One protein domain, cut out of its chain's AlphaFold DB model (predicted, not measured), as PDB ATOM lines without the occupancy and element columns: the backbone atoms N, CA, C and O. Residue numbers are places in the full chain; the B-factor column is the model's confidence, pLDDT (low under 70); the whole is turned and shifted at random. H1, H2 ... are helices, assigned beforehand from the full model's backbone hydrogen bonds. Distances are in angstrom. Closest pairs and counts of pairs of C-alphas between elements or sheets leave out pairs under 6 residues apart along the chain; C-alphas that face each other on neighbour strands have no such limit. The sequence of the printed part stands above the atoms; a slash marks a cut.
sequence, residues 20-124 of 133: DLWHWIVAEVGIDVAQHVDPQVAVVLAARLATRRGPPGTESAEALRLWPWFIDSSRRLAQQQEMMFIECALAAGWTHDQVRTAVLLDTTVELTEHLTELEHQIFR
ATOM      1  N   ASP A  20     204.756 249.325 284.652       89.38
ATOM      2  CA  ASP A  20     206.224 249.366 284.617       89.38
ATOM      3  C   ASP A  20     206.813 248.208 283.802       89.38
ATOM      4  O   ASP A  20     207.759 248.399 283.038       89.38
ATOM      5  N   LEU A  21     206.201 247.018 283.883       90.69
ATOM      6  CA  LEU A  21     206.579 245.883 283.040       90.69
ATOM      7  C   LEU A  21     206.326 246.198 281.558       90.69
ATOM      8  O   LEU A  21     207.177 245.914 280.721       90.69
ATOM      9  N   TRP A  22     205.184 246.807 281.234       91.44
ATOM     10  CA  TRP A  22     204.843 247.195 279.867       91.44
ATOM     11  C   TRP A  22     205.789 248.260 279.308       91.44
ATOM     12  O   TRP A  22     206.277 248.108 278.190       91.44
ATOM     13  N   HIS A  23     206.098 249.303 280.082       91.19
ATOM     14  CA  HIS A  23     207.060 250.327 279.672       91.19
ATOM     15  C   HIS A  23     208.434 249.724 279.384       91.19
ATOM     16  O   HIS A  23     209.033 250.034 278.356       91.19
ATOM     17  N   TRP A  24     208.898 248.812 280.242       92.75
ATOM     18  CA  TRP A  24     210.163 248.120 280.025       92.75
ATOM     19  C   TRP A  24     210.141 247.223 278.777       92.75
ATOM     20  O   TRP A  24     211.069 247.283 277.973       92.75
ATOM     21  N   ILE A  25     209.068 246.451 278.549       91.94
ATOM     22  CA  ILE A  25     208.902 245.664 277.312       91.94
ATOM     23  C   ILE A  25     209.039 246.576 276.090       91.94
ATOM     24  O   ILE A  25     209.844 246.300 275.201       91.94
ATOM     25  N   VAL A  26     208.279 247.673 276.052       92.75
ATOM     26  CA  VAL A  26     208.272 248.613 274.922       92.75
ATOM     27  C   VAL A  26     209.655 249.228 274.701       92.75
ATOM     28  O   VAL A  26     210.075 249.361 273.551       92.75
ATOM     29  N   ALA A  27     210.384 249.550 275.772       90.88
ATOM     30  CA  ALA A  27     211.748 250.066 275.686       90.88
ATOM     31  C   ALA A  27     212.741 249.043 275.100       90.88
ATOM     32  O   ALA A  27     213.655 249.419 274.363       90.88
ATOM     33  N   GLU A  28     212.568 247.750 275.392       91.88
ATOM     34  CA  GLU A  28     213.486 246.706 274.928       91.88
ATOM     35  C   GLU A  28     213.183 246.204 273.513       91.88
ATOM     36  O   GLU A  28     214.100 246.103 272.693       91.88
ATOM     37  N   VAL A  29     211.922 245.863 273.220       92.12
ATOM     38  CA  VAL A  29     211.533 245.238 271.938       92.12
ATOM     39  C   VAL A  29     210.973 246.229 270.917       92.12
ATOM     40  O   VAL A  29     210.816 245.869 269.752       92.12
ATOM     41  N   GLY A  30     210.700 247.471 271.324       91.44
ATOM     42  CA  GLY A  30     210.013 248.457 270.497       91.44
ATOM     43  C   GLY A  30     208.500 248.239 270.465       91.44
ATOM     44  O   GLY A  30     207.992 247.132 270.671       91.44
ATOM     45  N   ILE A  31     207.759 249.318 270.208       89.06
ATOM     46  CA  ILE A  31     206.306 249.287 270.368       89.06
ATOM     47  C   ILE A  31     205.591 248.395 269.352       89.06
ATOM     48  O   ILE A  31     204.672 247.663 269.719       89.06
ATOM     49  N   ASP A  32     206.057 248.407 268.104       88.31
ATOM     50  CA  ASP A  32     205.462 247.616 267.029       88.31
ATOM     51  C   ASP A  32     205.510 246.127 267.369       88.31
ATOM     52  O   ASP A  32     204.530 245.411 267.193       88.31
ATOM     53  N   VAL A  33     206.620 245.651 267.938       88.81
ATOM     54  CA  VAL A  33     206.733 244.256 268.371       88.81
ATOM     55  C   VAL A  33     205.823 243.998 269.566       88.81
ATOM     56  O   VAL A  33     205.057 243.039 269.543       88.81
ATOM     57  N   ALA A  34     205.868 244.861 270.585       90.44
ATOM     58  CA  ALA A  34     205.115 244.675 271.824       90.44
ATOM     59  C   ALA A  34     203.595 244.572 271.602       90.44
ATOM     60  O   ALA A  34     202.930 243.825 272.314       90.44
ATOM     61  N   GLN A  35     203.041 245.287 270.619       89.56
ATOM     62  CA  GLN A  35     201.603 245.276 270.321       89.56
ATOM     63  C   GLN A  35     201.126 244.057 269.519       89.56
ATOM     64  O   GLN A  35     199.944 243.722 269.584       89.56
ATOM     65  N   HIS A  36     202.007 243.420 268.745       89.62
ATOM     66  CA  HIS A  36     201.629 242.349 267.814       89.62
ATOM     67  C   HIS A  36     201.920 240.944 268.346       89.62
ATOM     68  O   HIS A  36     201.545 239.958 267.709       89.62
ATOM     69  N   VAL A  37     202.588 240.836 269.492       89.81
ATOM     70  CA  VAL A  37     202.893 239.554 270.131       89.81
ATOM     71  C   VAL A  37     202.152 239.423 271.450       89.81
ATOM     72  O   VAL A  37     201.814 240.413 272.097       89.81
ATOM     73  N   ASP A  38     201.926 238.178 271.866       90.12
ATOM     74  CA  ASP A  38     201.405 237.906 273.198       90.12
ATOM     75  C   ASP A  38     202.293 238.581 274.269       90.12
ATOM     76  O   ASP A  38     203.525 238.479 274.192       90.12
ATOM     77  N   PRO A  39     201.726 239.265 275.278       89.75
ATOM     78  CA  PRO A  39     202.531 240.019 276.234       89.75
ATOM     79  C   PRO A  39     203.499 239.160 277.061       89.75
ATOM     80  O   PRO A  39     204.556 239.652 277.456       89.75
ATOM     81  N   GLN A  40     203.202 237.876 277.303       91.75
ATOM     82  CA  GLN A  40     204.144 236.961 277.959       91.75
ATOM     83  C   GLN A  40     205.337 236.659 277.048       91.75
ATOM     84  O   GLN A  40     206.482 236.651 277.507       91.75
ATOM     85  N   VAL A  41     205.094 236.492 275.745       92.75
ATOM     86  CA  VAL A  41     206.158 236.364 274.740       92.75
ATOM     87  C   VAL A  41     206.986 237.649 274.663       92.75
ATOM     88  O   VAL A  41     208.217 237.579 274.625       92.75
ATOM     89  N   ALA A  42     206.342 238.818 274.715       92.75
ATOM     90  CA  ALA A  42     207.020 240.112 274.701       92.75
ATOM     91  C   ALA A  42     208.017 240.257 275.866       92.75
ATOM     92  O   ALA A  42     209.147 240.697 275.646       92.75
ATOM     93  N   VAL A  43     207.651 239.816 277.079       92.31
ATOM     94  CA  VAL A  43     208.557 239.798 278.247       92.31
ATOM     95  C   VAL A  43     209.784 238.925 277.998       92.31
ATOM     96  O   VAL A  43     210.906 239.338 278.293       92.31
ATOM     97  N   VAL A  44     209.601 237.726 277.437       92.69
ATOM     98  CA  VAL A  44     210.714 236.806 277.148       92.69
ATOM     99  C   VAL A  44     211.659 237.400 276.100       92.69
ATOM    100  O   VAL A  44     212.882 237.321 276.250       92.69
ATOM    101  N   LEU A  45     211.111 238.031 275.057       93.38
ATOM    102  CA  LEU A  45     211.896 238.722 274.034       93.38
ATOM    103  C   LEU A  45     212.673 239.904 274.627       93.38
ATOM    104  O   LEU A  45     213.880 240.005 274.395       93.38
ATOM    105  N   ALA A  46     212.018 240.736 275.439       91.88
ATOM    106  CA  ALA A  46     212.642 241.859 276.135       91.88
ATOM    107  C   ALA A  46     213.794 241.391 277.034       91.88
ATOM    108  O   ALA A  46     214.919 241.876 276.910       91.88
ATOM    109  N   ALA A  47     213.570 240.354 277.848       90.81
ATOM    110  CA  ALA A  47     214.600 239.779 278.712       90.81
ATOM    111  C   ALA A  47     215.792 239.249 277.899       90.81
ATOM    112  O   ALA A  47     216.957 239.431 278.275       90.81
ATOM    113  N   ARG A  48     215.520 238.613 276.751       90.75
ATOM    114  CA  ARG A  48     216.564 238.097 275.863       90.75
ATOM    115  C   ARG A  48     217.391 239.219 275.234       90.75
ATOM    116  O   ARG A  48     218.604 239.045 275.117       90.75
ATOM    117  N   LEU A  49     216.769 240.326 274.826       90.50
ATOM    118  CA  LEU A  49     217.465 241.490 274.269       90.50
ATOM    119  C   LEU A  49     218.295 242.213 275.332       90.50
ATOM    120  O   LEU A  49     219.480 242.449 275.091       90.50
ATOM    121  N   ALA A  50     217.728 242.445 276.518       88.31
ATOM    122  CA  ALA A  50     218.434 243.032 277.654       88.31
ATOM    123  C   ALA A  50     219.704 242.228 277.993       88.31
ATOM    124  O   ALA A  50     220.800 242.781 278.053       88.31
ATOM    125  N   THR A  51     219.592 240.895 278.068       86.31
ATOM    126  CA  THR A  51     220.735 239.999 278.346       86.31
ATOM    127  C   THR A  51     221.831 240.066 277.274       86.31
ATOM    128  O   THR A  51     223.008 239.877 277.575       86.31
ATOM    129  N   ARG A  52     221.482 240.315 276.002       85.56
ATOM    130  CA  ARG A  52     222.481 240.442 274.923       85.56
ATOM    131  C   ARG A  52     223.305 241.726 275.030       85.56
ATOM    132  O   ARG A  52     224.422 241.750 274.522       85.56
ATOM    133  N   ARG A  53     222.759 242.779 275.647       80.94
ATOM    134  CA  ARG A  53     223.430 244.077 275.816       80.94
ATOM    135  C   ARG A  53     224.383 244.098 277.016       80.94
ATOM    136  O   ARG A  53     225.234 244.978 277.088       80.94
ATOM    137  N   GLY A  54     224.279 243.122 277.920       74.38
ATOM    138  CA  GLY A  54     225.119 242.995 279.109       74.38
ATOM    139  C   GLY A  54     224.326 242.469 280.309       74.38
ATOM    140  O   GLY A  54     223.209 241.975 280.141       74.38
ATOM    141  N   PRO A  55     224.887 242.551 281.530       72.06
ATOM    142  CA  PRO A  55     224.137 242.275 282.748       72.06
ATOM    143  C   PRO A  55     222.885 243.164 282.808       72.06
ATOM    144  O   PRO A  55     222.985 244.348 282.474       72.06
ATOM    145  N   PRO A  56     221.724 242.633 283.230       70.75
ATOM    146  CA  PRO A  56     220.515 243.434 283.352       70.75
ATOM    147  C   PRO A  56     220.764 244.608 284.304       70.75
ATOM    148  O   PRO A  56     221.224 244.418 285.432       70.75
ATOM    149  N   GLY A  57     220.464 245.820 283.834       76.88
ATOM    150  CA  GLY A  57     220.465 247.014 284.674       76.88
ATOM    151  C   GLY A  57     219.351 246.958 285.723       76.88
ATOM    152  O   GLY A  57     218.465 246.101 285.669       76.88
ATOM    153  N   THR A  58     219.371 247.897 286.669       81.62
ATOM    154  CA  THR A  58     218.381 247.988 287.756       81.62
ATOM    155  C   THR A  58     216.940 247.999 287.233       81.62
ATOM    156  O   THR A  58     216.098 247.289 287.772       81.62
ATOM    157  N   GLU A  59     216.681 248.695 286.124       78.94
ATOM    158  CA  GLU A  59     215.361 248.769 285.478       78.94
ATOM    159  C   GLU A  59     214.851 247.398 285.008       78.94
ATOM    160  O   GLU A  59     213.702 247.035 285.255       78.94
ATOM    161  N   SER A  60     215.717 246.583 284.390       84.12
ATOM    162  CA  SER A  60     215.355 245.220 283.973       84.12
ATOM    163  C   SER A  60     215.046 244.332 285.178       84.12
ATOM    164  O   SER A  60     214.120 243.523 285.137       84.12
ATOM    165  N   ALA A  61     215.810 244.477 286.263       86.12
ATOM    166  CA  ALA A  61     215.581 243.719 287.488       86.12
ATOM    167  C   ALA A  61     214.257 244.112 288.165       86.12
ATOM    168  O   ALA A  61     213.528 243.239 288.633       86.12
ATOM    169  N   GLU A  62     213.925 245.402 288.200       86.69
ATOM    170  CA  GLU A  62     212.667 245.909 288.754       86.69
ATOM    171  C   GLU A  62     211.456 245.481 287.925       86.69
ATOM    172  O   GLU A  62     210.491 244.965 288.491       86.69
ATOM    173  N   ALA A  63     211.533 245.578 286.596       85.50
ATOM    174  CA  ALA A  63     210.475 245.098 285.714       85.50
ATOM    175  C   ALA A  63     210.237 243.586 285.891       85.50
ATOM    176  O   ALA A  63     209.102 243.147 286.084       85.50
ATOM    177  N   LEU A  64     211.302 242.777 285.920       89.25
ATOM    178  CA  LEU A  64     211.187 241.323 286.076       89.25
ATOM    179  C   LEU A  64     210.683 240.887 287.461       89.25
ATOM    180  O   LEU A  64     210.117 239.798 287.571       89.25
ATOM    181  N   ARG A  65     210.783 241.722 288.508       90.50
ATOM    182  CA  ARG A  65     210.128 241.440 289.804       90.50
ATOM    183  C   ARG A  65     208.604 241.366 289.689       90.50
ATOM    184  O   ARG A  65     207.976 240.712 290.517       90.50
ATOM    185  N   LEU A  66     208.013 241.985 288.667       89.12
ATOM    186  CA  LEU A  66     206.570 241.952 288.410       89.12
ATOM    187  C   LEU A  66     206.125 240.692 287.649       89.12
ATOM    188  O   LEU A  66     204.926 240.424 287.557       89.12
ATOM    189  N   TRP A  67     207.065 239.892 287.132       88.81
ATOM    190  CA  TRP A  67     206.767 238.703 286.333       88.81
ATOM    191  C   TRP A  67     205.887 237.665 287.052       88.81
ATOM    192  O   TRP A  67     204.889 237.248 286.461       88.81
ATOM    193  N   PRO A  68     206.153 237.277 288.319       89.12
ATOM    194  CA  PRO A  68     205.307 236.302 289.010       89.12
ATOM    195  C   PRO A  68     203.860 236.780 289.164       89.12
ATOM    196  O   PRO A  68     202.928 235.997 288.986       89.12
ATOM    197  N   TRP A  69     203.668 238.072 289.447       86.00
ATOM    198  CA  TRP A  69     202.339 238.672 289.547       86.00
ATOM    199  C   TRP A  69     201.625 238.670 288.197       86.00
ATOM    200  O   TRP A  69     200.447 238.332 288.121       86.00
ATOM    201  N   PHE A  70     202.339 239.000 287.120       89.75
ATOM    202  CA  PHE A  70     201.759 239.017 285.783       89.75
ATOM    203  C   PHE A  70     201.322 237.616 285.320       89.75
ATOM    204  O   PHE A  70     200.231 237.465 284.763       89.75
ATOM    205  N   ILE A  71     202.118 236.579 285.608       89.94
ATOM    206  CA  ILE A  71     201.739 235.182 285.347       89.94
ATOM    207  C   ILE A  71     200.494 234.788 286.145       89.94
ATOM    208  O   ILE A  71     199.563 234.216 285.577       89.94
ATOM    209  N   ASP A  72     200.444 235.124 287.435       87.19
ATOM    210  CA  ASP A  72     199.284 234.826 288.277       87.19
ATOM    211  C   ASP A  72     198.016 235.542 287.787       87.19
ATOM    212  O   ASP A  72     196.973 234.910 287.626       87.19
ATOM    213  N   SER A  73     198.113 236.838 287.474       86.19
ATOM    214  CA  SER A  73     196.999 237.626 286.937       86.19
ATOM    215  C   SER A  73     196.504 237.078 285.595       86.19
ATOM    216  O   SER A  73     195.298 236.946 285.395       86.19
ATOM    217  N   SER A  74     197.418 236.688 284.701       88.88
ATOM    218  CA  SER A  74     197.064 236.090 283.405       88.88
ATOM    219  C   SER A  74     196.363 234.743 283.569       88.88
ATOM    220  O   SER A  74     195.369 234.483 282.896       88.88
ATOM    221  N   ARG A  75     196.833 233.906 284.503       90.06
ATOM    222  CA  ARG A  75     196.182 232.636 284.839       90.06
ATOM    223  C   ARG A  75     194.765 232.853 285.370       90.06
ATOM    224  O   ARG A  75     193.848 232.186 284.903       90.06
ATOM    225  N   ARG A  76     194.575 233.795 286.302       88.88
ATOM    226  CA  ARG A  76     193.241 234.116 286.838       88.88
ATOM    227  C   ARG A  76     192.299 234.631 285.761       88.88
ATOM    228  O   ARG A  76     191.135 234.259 285.758       88.88
ATOM    229  N   LEU A  77     192.797 235.456 284.841       88.81
ATOM    230  CA  LEU A  77     191.996 235.945 283.722       88.81
ATOM    231  C   LEU A  77     191.529 234.791 282.823       88.81
ATOM    232  O   LEU A  77     190.356 234.751 282.464       88.81
ATOM    233  N   ALA A  78     192.410 233.839 282.506       91.25
ATOM    234  CA  ALA A  78     192.041 232.653 281.735       91.25
ATOM    235  C   ALA A  78     190.982 231.807 282.466       91.25
ATOM    236  O   ALA A  78     189.972 231.445 281.871       91.25
ATOM    237  N   GLN A  79     191.157 231.579 283.772       93.69
ATOM    238  CA  GLN A  79     190.182 230.864 284.607       93.69
ATOM    239  C   GLN A  79     188.819 231.576 284.647       93.69
ATOM    240  O   GLN A  79     187.782 230.931 284.530       93.69
ATOM    241  N   GLN A  80     188.801 232.909 284.760       92.88
ATOM    242  CA  GLN A  80     187.570 233.708 284.706       92.88
ATOM    243  C   GLN A  80     186.865 233.596 283.351       92.88
ATOM    244  O   GLN A  80     185.641 233.493 283.301       92.88
ATOM    245  N   GLN A  81     187.625 233.626 282.253       94.00
ATOM    246  CA  GLN A  81     187.081 233.469 280.904       94.00
ATOM    247  C   GLN A  81     186.497 232.072 280.688       94.00
ATOM    248  O   GLN A  81     185.430 231.948 280.094       94.00
ATOM    249  N   GLU A  82     187.163 231.036 281.199       96.81
ATOM    250  CA  GLU A  82     186.671 229.662 281.153       96.81
ATOM    251  C   GLU A  82     185.378 229.492 281.961       96.81
ATOM    252  O   GLU A  82     184.395 228.971 281.439       96.81
ATOM    253  N   MET A  83     185.338 230.007 283.194       96.06
ATOM    254  CA  MET A  83     184.142 229.988 284.043       96.06
ATOM    255  C   MET A  83     182.955 230.681 283.355       96.06
ATOM    256  O   MET A  83     181.887 230.090 283.220       96.06
ATOM    257  N   MET A  84     183.174 231.887 282.813       96.50
ATOM    258  CA  MET A  84     182.163 232.633 282.052       96.50
ATOM    259  C   MET A  84     181.687 231.860 280.813       96.50
ATOM    260  O   MET A  84     180.496 231.834 280.507       96.50
ATOM    261  N   PHE A  85     182.607 231.215 280.089       97.75
ATOM    262  CA  PHE A  85     182.256 230.384 278.940       97.75
ATOM    263  C   PHE A  85     181.349 229.217 279.352       97.75
ATOM    264  O   PHE A  85     180.322 228.998 278.706       97.75
ATOM    265  N   ILE A  86     181.695 228.501 280.427       97.06
ATOM    266  CA  ILE A  86     180.897 227.386 280.951       97.06
ATOM    267  C   ILE A  86     179.491 227.870 281.330       97.06
ATOM    268  O   ILE A  86     178.504 227.272 280.896       97.06
ATOM    269  N   GLU A  87     179.386 228.971 282.076       95.56
ATOM    270  CA  GLU A  87     178.105 229.560 282.482       95.56
ATOM    271  C   GLU A  87     177.227 229.921 281.272       95.56
ATOM    272  O   GLU A  87     176.054 229.541 281.213       95.56
ATOM    273  N   CYS A  88     177.797 230.596 280.266       97.75
ATOM    274  CA  CYS A  88     177.081 230.940 279.038       97.75
ATOM    275  C   CYS A  88     176.659 229.703 278.231       97.75
ATOM    276  O   CYS A  88     175.544 229.674 277.704       97.75
ATOM    277  N   ALA A  89     177.516 228.684 278.127       97.75
ATOM    278  CA  ALA A  89     177.216 227.459 277.387       97.75
ATOM    279  C   ALA A  89     176.063 226.675 278.033       97.75
ATOM    280  O   ALA A  89     175.133 226.251 277.341       97.75
ATOM    281  N   LEU A  90     176.072 226.545 279.364       96.62
ATOM    282  CA  LEU A  90     174.985 225.912 280.112       96.62
ATOM    283  C   LEU A  90     173.677 226.702 279.980       96.62
ATOM    284  O   LEU A  90     172.628 226.110 279.725       96.62
ATOM    285  N   ALA A  91     173.730 228.036 280.061       97.44
ATOM    286  CA  ALA A  91     172.563 228.894 279.839       97.44
ATOM    287  C   ALA A  91     172.001 228.781 278.407       97.44
ATOM    288  O   ALA A  91     170.796 228.922 278.200       97.44
ATOM    289  N   ALA A  92     172.855 228.481 277.423       98.00
ATOM    290  CA  ALA A  92     172.465 228.200 276.044       98.00
ATOM    291  C   ALA A  92     171.937 226.764 275.826       98.00
ATOM    292  O   ALA A  92     171.576 226.411 274.701       98.00
ATOM    293  N   GLY A  93     171.879 225.937 276.874       98.19
ATOM    294  CA  GLY A  93     171.336 224.578 276.829       98.19
ATOM    295  C   GLY A  93     172.328 223.500 276.390       98.19
ATOM    296  O   GLY A  93     171.897 222.416 275.999       98.19
ATOM    297  N   TRP A  94     173.638 223.772 276.426       98.31
ATOM    298  CA  TRP A  94     174.645 222.746 276.145       98.31
ATOM    299  C   TRP A  94     174.635 221.666 277.231       98.31
ATOM    300  O   TRP A  94     174.442 221.945 278.415       98.31
ATOM    301  N   THR A  95     174.871 220.416 276.837       96.81
ATOM    302  CA  THR A  95     175.031 219.315 277.791       96.81
ATOM    303  C   THR A  95     176.388 219.406 278.488       96.81
ATOM    304  O   THR A  95     177.351 219.941 277.937       96.81
ATOM    305  N   HIS A  96     176.510 218.818 279.683       95.69
ATOM    306  CA  HIS A  96     177.791 218.785 280.402       95.69
ATOM    307  C   HIS A  96     178.918 218.156 279.564       95.69
ATOM    308  O   HIS A  96     180.057 218.596 279.643       95.69
ATOM    309  N   ASP A  97     178.606 217.165 278.723       95.38
ATOM    310  CA  ASP A  97     179.583 216.511 277.844       95.38
ATOM    311  C   ASP A  97     180.079 217.428 276.714       95.38
ATOM    312  O   ASP A  97     181.277 217.477 276.423       95.38
ATOM    313  N   GLN A  98     179.174 218.226 276.133       96.50
ATOM    314  CA  GLN A  98     179.531 219.252 275.150       96.50
ATOM    315  C   GLN A  98     180.433 220.318 275.771       96.50
ATOM    316  O   GLN A  98     181.443 220.690 275.172       96.50
ATOM    317  N   VAL A  99     180.101 220.777 276.981       97.25
ATOM    318  CA  VAL A  99     180.920 221.759 277.699       97.25
ATOM    319  C   VAL A  99     182.294 221.179 278.030       97.25
ATOM    320  O   VAL A  99     183.290 221.801 277.672       97.25
ATOM    321  N   ARG A 100     182.372 219.972 278.614       96.38
ATOM    322  CA  ARG A 100     183.650 219.295 278.911       96.38
ATOM    323  C   ARG A 100     184.544 219.200 277.682       96.38
ATOM    324  O   ARG A 100     185.720 219.532 277.759       96.38
ATOM    325  N   THR A 101     183.973 218.804 276.546       95.44
ATOM    326  CA  THR A 101     184.709 218.723 275.279       95.44
ATOM    327  C   THR A 101     185.244 220.092 274.853       95.44
ATOM    328  O   THR A 101     186.390 220.195 274.424       95.44
ATOM    329  N   ALA A 102     184.443 221.151 274.986       95.50
ATOM    330  CA  ALA A 102     184.823 222.499 274.568       95.50
ATOM    331  C   ALA A 102     185.919 223.128 275.442       95.50
ATOM    332  O   ALA A 102     186.783 223.822 274.911       95.50
ATOM    333  N   VAL A 103     185.915 222.854 276.749       95.31
ATOM    334  CA  VAL A 103     186.976 223.290 277.677       95.31
ATOM    335  C   VAL A 103     188.103 222.259 277.836       95.31
ATOM    336  O   VAL A 103     188.973 222.419 278.682       95.31
ATOM    337  N   LEU A 104     188.121 221.218 276.993       95.50
ATOM    338  CA  LEU A 104     189.160 220.180 276.953       95.50
ATOM    339  C   LEU A 104     189.359 219.439 278.290       95.50
ATOM    340  O   LEU A 104     190.473 219.032 278.623       95.50
ATOM    341  N   LEU A 105     188.280 219.245 279.049       94.38
ATOM    342  CA  LEU A 105     188.294 218.459 280.280       94.38
ATOM    343  C   LEU A 105     188.233 216.964 279.987       94.38
ATOM    344  O   LEU A 105     187.560 216.517 279.054       94.38
ATOM    345  N   ASP A 106     188.884 216.181 280.849       92.56
ATOM    346  CA  ASP A 106     188.709 214.732 280.845       92.56
ATOM    347  C   ASP A 106     187.237 214.379 281.106       92.56
ATOM    348  O   ASP A 106     186.535 215.022 281.890       92.56
ATOM    349  N   THR A 107     186.770 213.321 280.451       88.00
ATOM    350  CA  THR A 107     185.437 212.749 280.647       88.00
ATOM    351  C   THR A 107     185.135 212.342 282.088       88.00
ATOM    352  O   THR A 107     183.962 212.283 282.448       88.00
ATOM    353  N   THR A 108     186.156 212.077 282.909       90.88
ATOM    354  CA  THR A 108     185.992 211.714 284.322       90.88
ATOM    355  C   THR A 108     185.864 212.910 285.264       90.88
ATOM    356  O   THR A 108     185.635 212.704 286.452       90.88
ATOM    357  N   VAL A 109     186.075 214.142 284.789       92.62
ATOM    358  CA  VAL A 109     185.976 215.347 285.625       92.62
ATOM    359  C   VAL A 109     184.520 215.784 285.705       92.62
ATOM    360  O   VAL A 109     183.891 216.054 284.686       92.62
ATOM    361  N   GLU A 110     183.980 215.908 286.913       93.69
ATOM    362  CA  GLU A 110     182.642 216.463 287.096       93.69
ATOM    363  C   GLU A 110     182.652 217.980 286.867       93.69
ATOM    364  O   GLU A 110     183.414 218.723 287.490       93.69
ATOM    365  N   LEU A 111     181.777 218.465 285.978       92.75
ATOM    366  CA  LEU A 111     181.753 219.879 285.575       92.75
ATOM    367  C   LEU A 111     181.482 220.818 286.763       92.75
ATOM    368  O   LEU A 111     182.046 221.905 286.842       92.75
ATOM    369  N   THR A 112     180.647 220.383 287.708       91.81
ATOM    370  CA  THR A 112     180.326 221.146 288.923       91.81
ATOM    371  C   THR A 112     181.525 221.261 289.868       91.81
ATOM    372  O   THR A 112     181.750 222.318 290.460       91.81
ATOM    373  N   GLU A 113     182.313 220.190 290.004       93.62
ATOM    374  CA  GLU A 113     183.544 220.209 290.803       93.62
ATOM    375  C   GLU A 113     184.580 221.133 290.161       93.62
ATOM    376  O   GLU A 113     185.201 221.941 290.849       93.62
ATOM    377  N   HIS A 114     184.699 221.077 288.833       95.50
ATOM    378  CA  HIS A 114     185.583 221.960 288.080       95.50
ATOM    379  C   HIS A 114     185.213 223.439 288.234       95.50
ATOM    380  O   HIS A 114     186.086 224.260 288.497       95.50
ATOM    381  N   LEU A 115     183.923 223.784 288.153       94.31
ATOM    382  CA  LEU A 115     183.447 225.150 288.411       94.31
ATOM    383  C   LEU A 115     183.800 225.626 289.825       94.31
ATOM    384  O   LEU A 115     184.294 226.738 289.995       94.31
ATOM    385  N   THR A 116     183.622 224.759 290.823       92.88
ATOM    386  CA  THR A 116     183.982 225.068 292.215       92.88
ATOM    387  C   THR A 116     185.490 225.311 292.359       92.88
ATOM    388  O   THR A 116     185.922 226.223 293.066       92.88
ATOM    389  N   GLU A 117     186.319 224.520 291.673       92.88
ATOM    390  CA  GLU A 117     187.769 224.720 291.674       92.88
ATOM    391  C   GLU A 117     188.172 226.011 290.945       92.88
ATOM    392  O   GLU A 117     189.032 226.740 291.447       92.88
ATOM    393  N   LEU A 118     187.540 226.343 289.813       94.06
ATOM    394  CA  LEU A 118     187.759 227.612 289.114       94.06
ATOM    395  C   LEU A 118     187.445 228.804 290.025       94.06
ATOM    396  O   LEU A 118     188.297 229.681 290.183       94.06
ATOM    397  N   GLU A 119     186.285 228.811 290.686       91.56
ATOM    398  CA  GLU A 119     185.916 229.851 291.654       91.56
ATOM    399  C   GLU A 119     186.983 229.992 292.748       91.56
ATOM    400  O   GLU A 119     187.499 231.090 292.989       91.56
ATOM    401  N   HIS A 120     187.396 228.882 293.366       89.50
ATOM    402  CA  HIS A 120     188.450 228.909 294.376       89.50
ATOM    403  C   HIS A 120     189.768 229.469 293.834       89.50
ATOM    404  O   HIS A 120     190.421 230.262 294.513       89.50
ATOM    405  N   GLN A 121     190.193 229.082 292.634       88.94
ATOM    406  CA  GLN A 121     191.457 229.541 292.054       88.94
ATOM    407  C   GLN A 121     191.431 231.032 291.695       88.94
ATOM    408  O   GLN A 121     192.423 231.729 291.931       88.94
ATOM    409  N   ILE A 122     190.297 231.533 291.202       88.00
ATOM    410  CA  ILE A 122     190.094 232.945 290.862       88.00
ATOM    411  C   ILE A 122     190.118 233.806 292.131       88.00
ATOM    412  O   ILE A 122     190.860 234.797 292.202       88.00
ATOM    413  N   PHE A 123     189.336 233.410 293.141       80.94
ATOM    414  CA  PHE A 123     189.099 234.189 294.359       80.94
ATOM    415  C   PHE A 123     190.056 233.878 295.512       80.94
ATOM    416  O   PHE A 123     189.948 234.507 296.564       80.94
ATOM    417  N   ARG A 124     191.027 232.966 295.336       72.56
ATOM    418  CA  ARG A 124     192.120 232.753 296.300       72.56
ATOM    419  C   ARG A 124     192.694 234.105 296.715       72.56
ATOM    420  O   ARG A 124     193.207 234.838 295.861       72.56
TER     421      ARG A 124
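What this domain is: This is residues 20 to 124 of the 133 residues of an uncharacterized protein of Pseudonocardia antarctica (UniProt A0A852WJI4). One long helix, H5, makes the long axis of an elongated, two-lobed shape, with a head of four shorter helices, H1 to H4, at its first end and two helices, H6 and H7, packed on its farther part. In the head, H1 packs on H3 and H4 at steep angles; in the other lobe, the chain turns after H5, and H7 folds back over H5. The printed part has 105 residues with seven named helices, H1 to H7 in chain order, and no named strand; the class is all helix. The whole is loose, with a radius of gyration of the C-alphas of 18.8 A, and the C-alphas span 55 by 28 by 21 A.

Where its parts are: H5, residues 67 to 91, is the longest helix, 36.2 A from C-alpha 67 at (206.767, 238.703, 286.333) to C-alpha 91 at (172.563, 228.894, 279.839). Before it come H1, residues 20 to 29, 14.4 A long; H2, residues 31 to 36; H3, residues 39 to 53, 21.3 A long; and H4, residues 58 to 65. After it come H6, residues 96 to 102, and H7, residues 111 to 123, 18.3 A long, ending with C-alpha 123 at (189.099, 234.189, 294.359).

How they stand to each other: H5 touches H7 with residues 76 to 83 alone, closest at the C-alphas of Arg 76 and Ile 122, 5.2 A apart; they run opposite ways at a tilt of 36 degrees, only just steep. H5 touches H6 with residues 86 to 90 alone, closest at the C-alphas of Ile 86 and Val 99, 6.5 A apart, at a steep tilt of 46 degrees, opposite ways. H4 and H5 meet only through their link. H1 touches H3 at a steep tilt of 60 degrees, the same way, with the C-alphas of Glu 28 and Ala 46 closest at 5.1 A. H1 touches H4 at a steep tilt of 63 degrees, opposite ways, with the C-alphas of Leu 21 and Ala 63 closest at 4.8 A. H2 is close to H3 but not clearly touching it, with the C-alphas of Ala 34 and Ala 42 closest at 5.7 A. H1, H2, H3 and H4 are each apart from H6 and H7. In H1, H3, H4, H5, H6 and H7 every O i to N i+4 pair is within hydrogen-bond range; in H2, 1 of 2 is.

The domain as a whole: The two C-alphas farthest apart, those of Gly 54 and Gly 93, are 56.9 A apart. The printed part has no cut. The links are tight but for the short one from H6 to H7, with 8 residues between them, and no link is long. The mean pLDDT of the printed part is 90.7, and no printed residue is under 70.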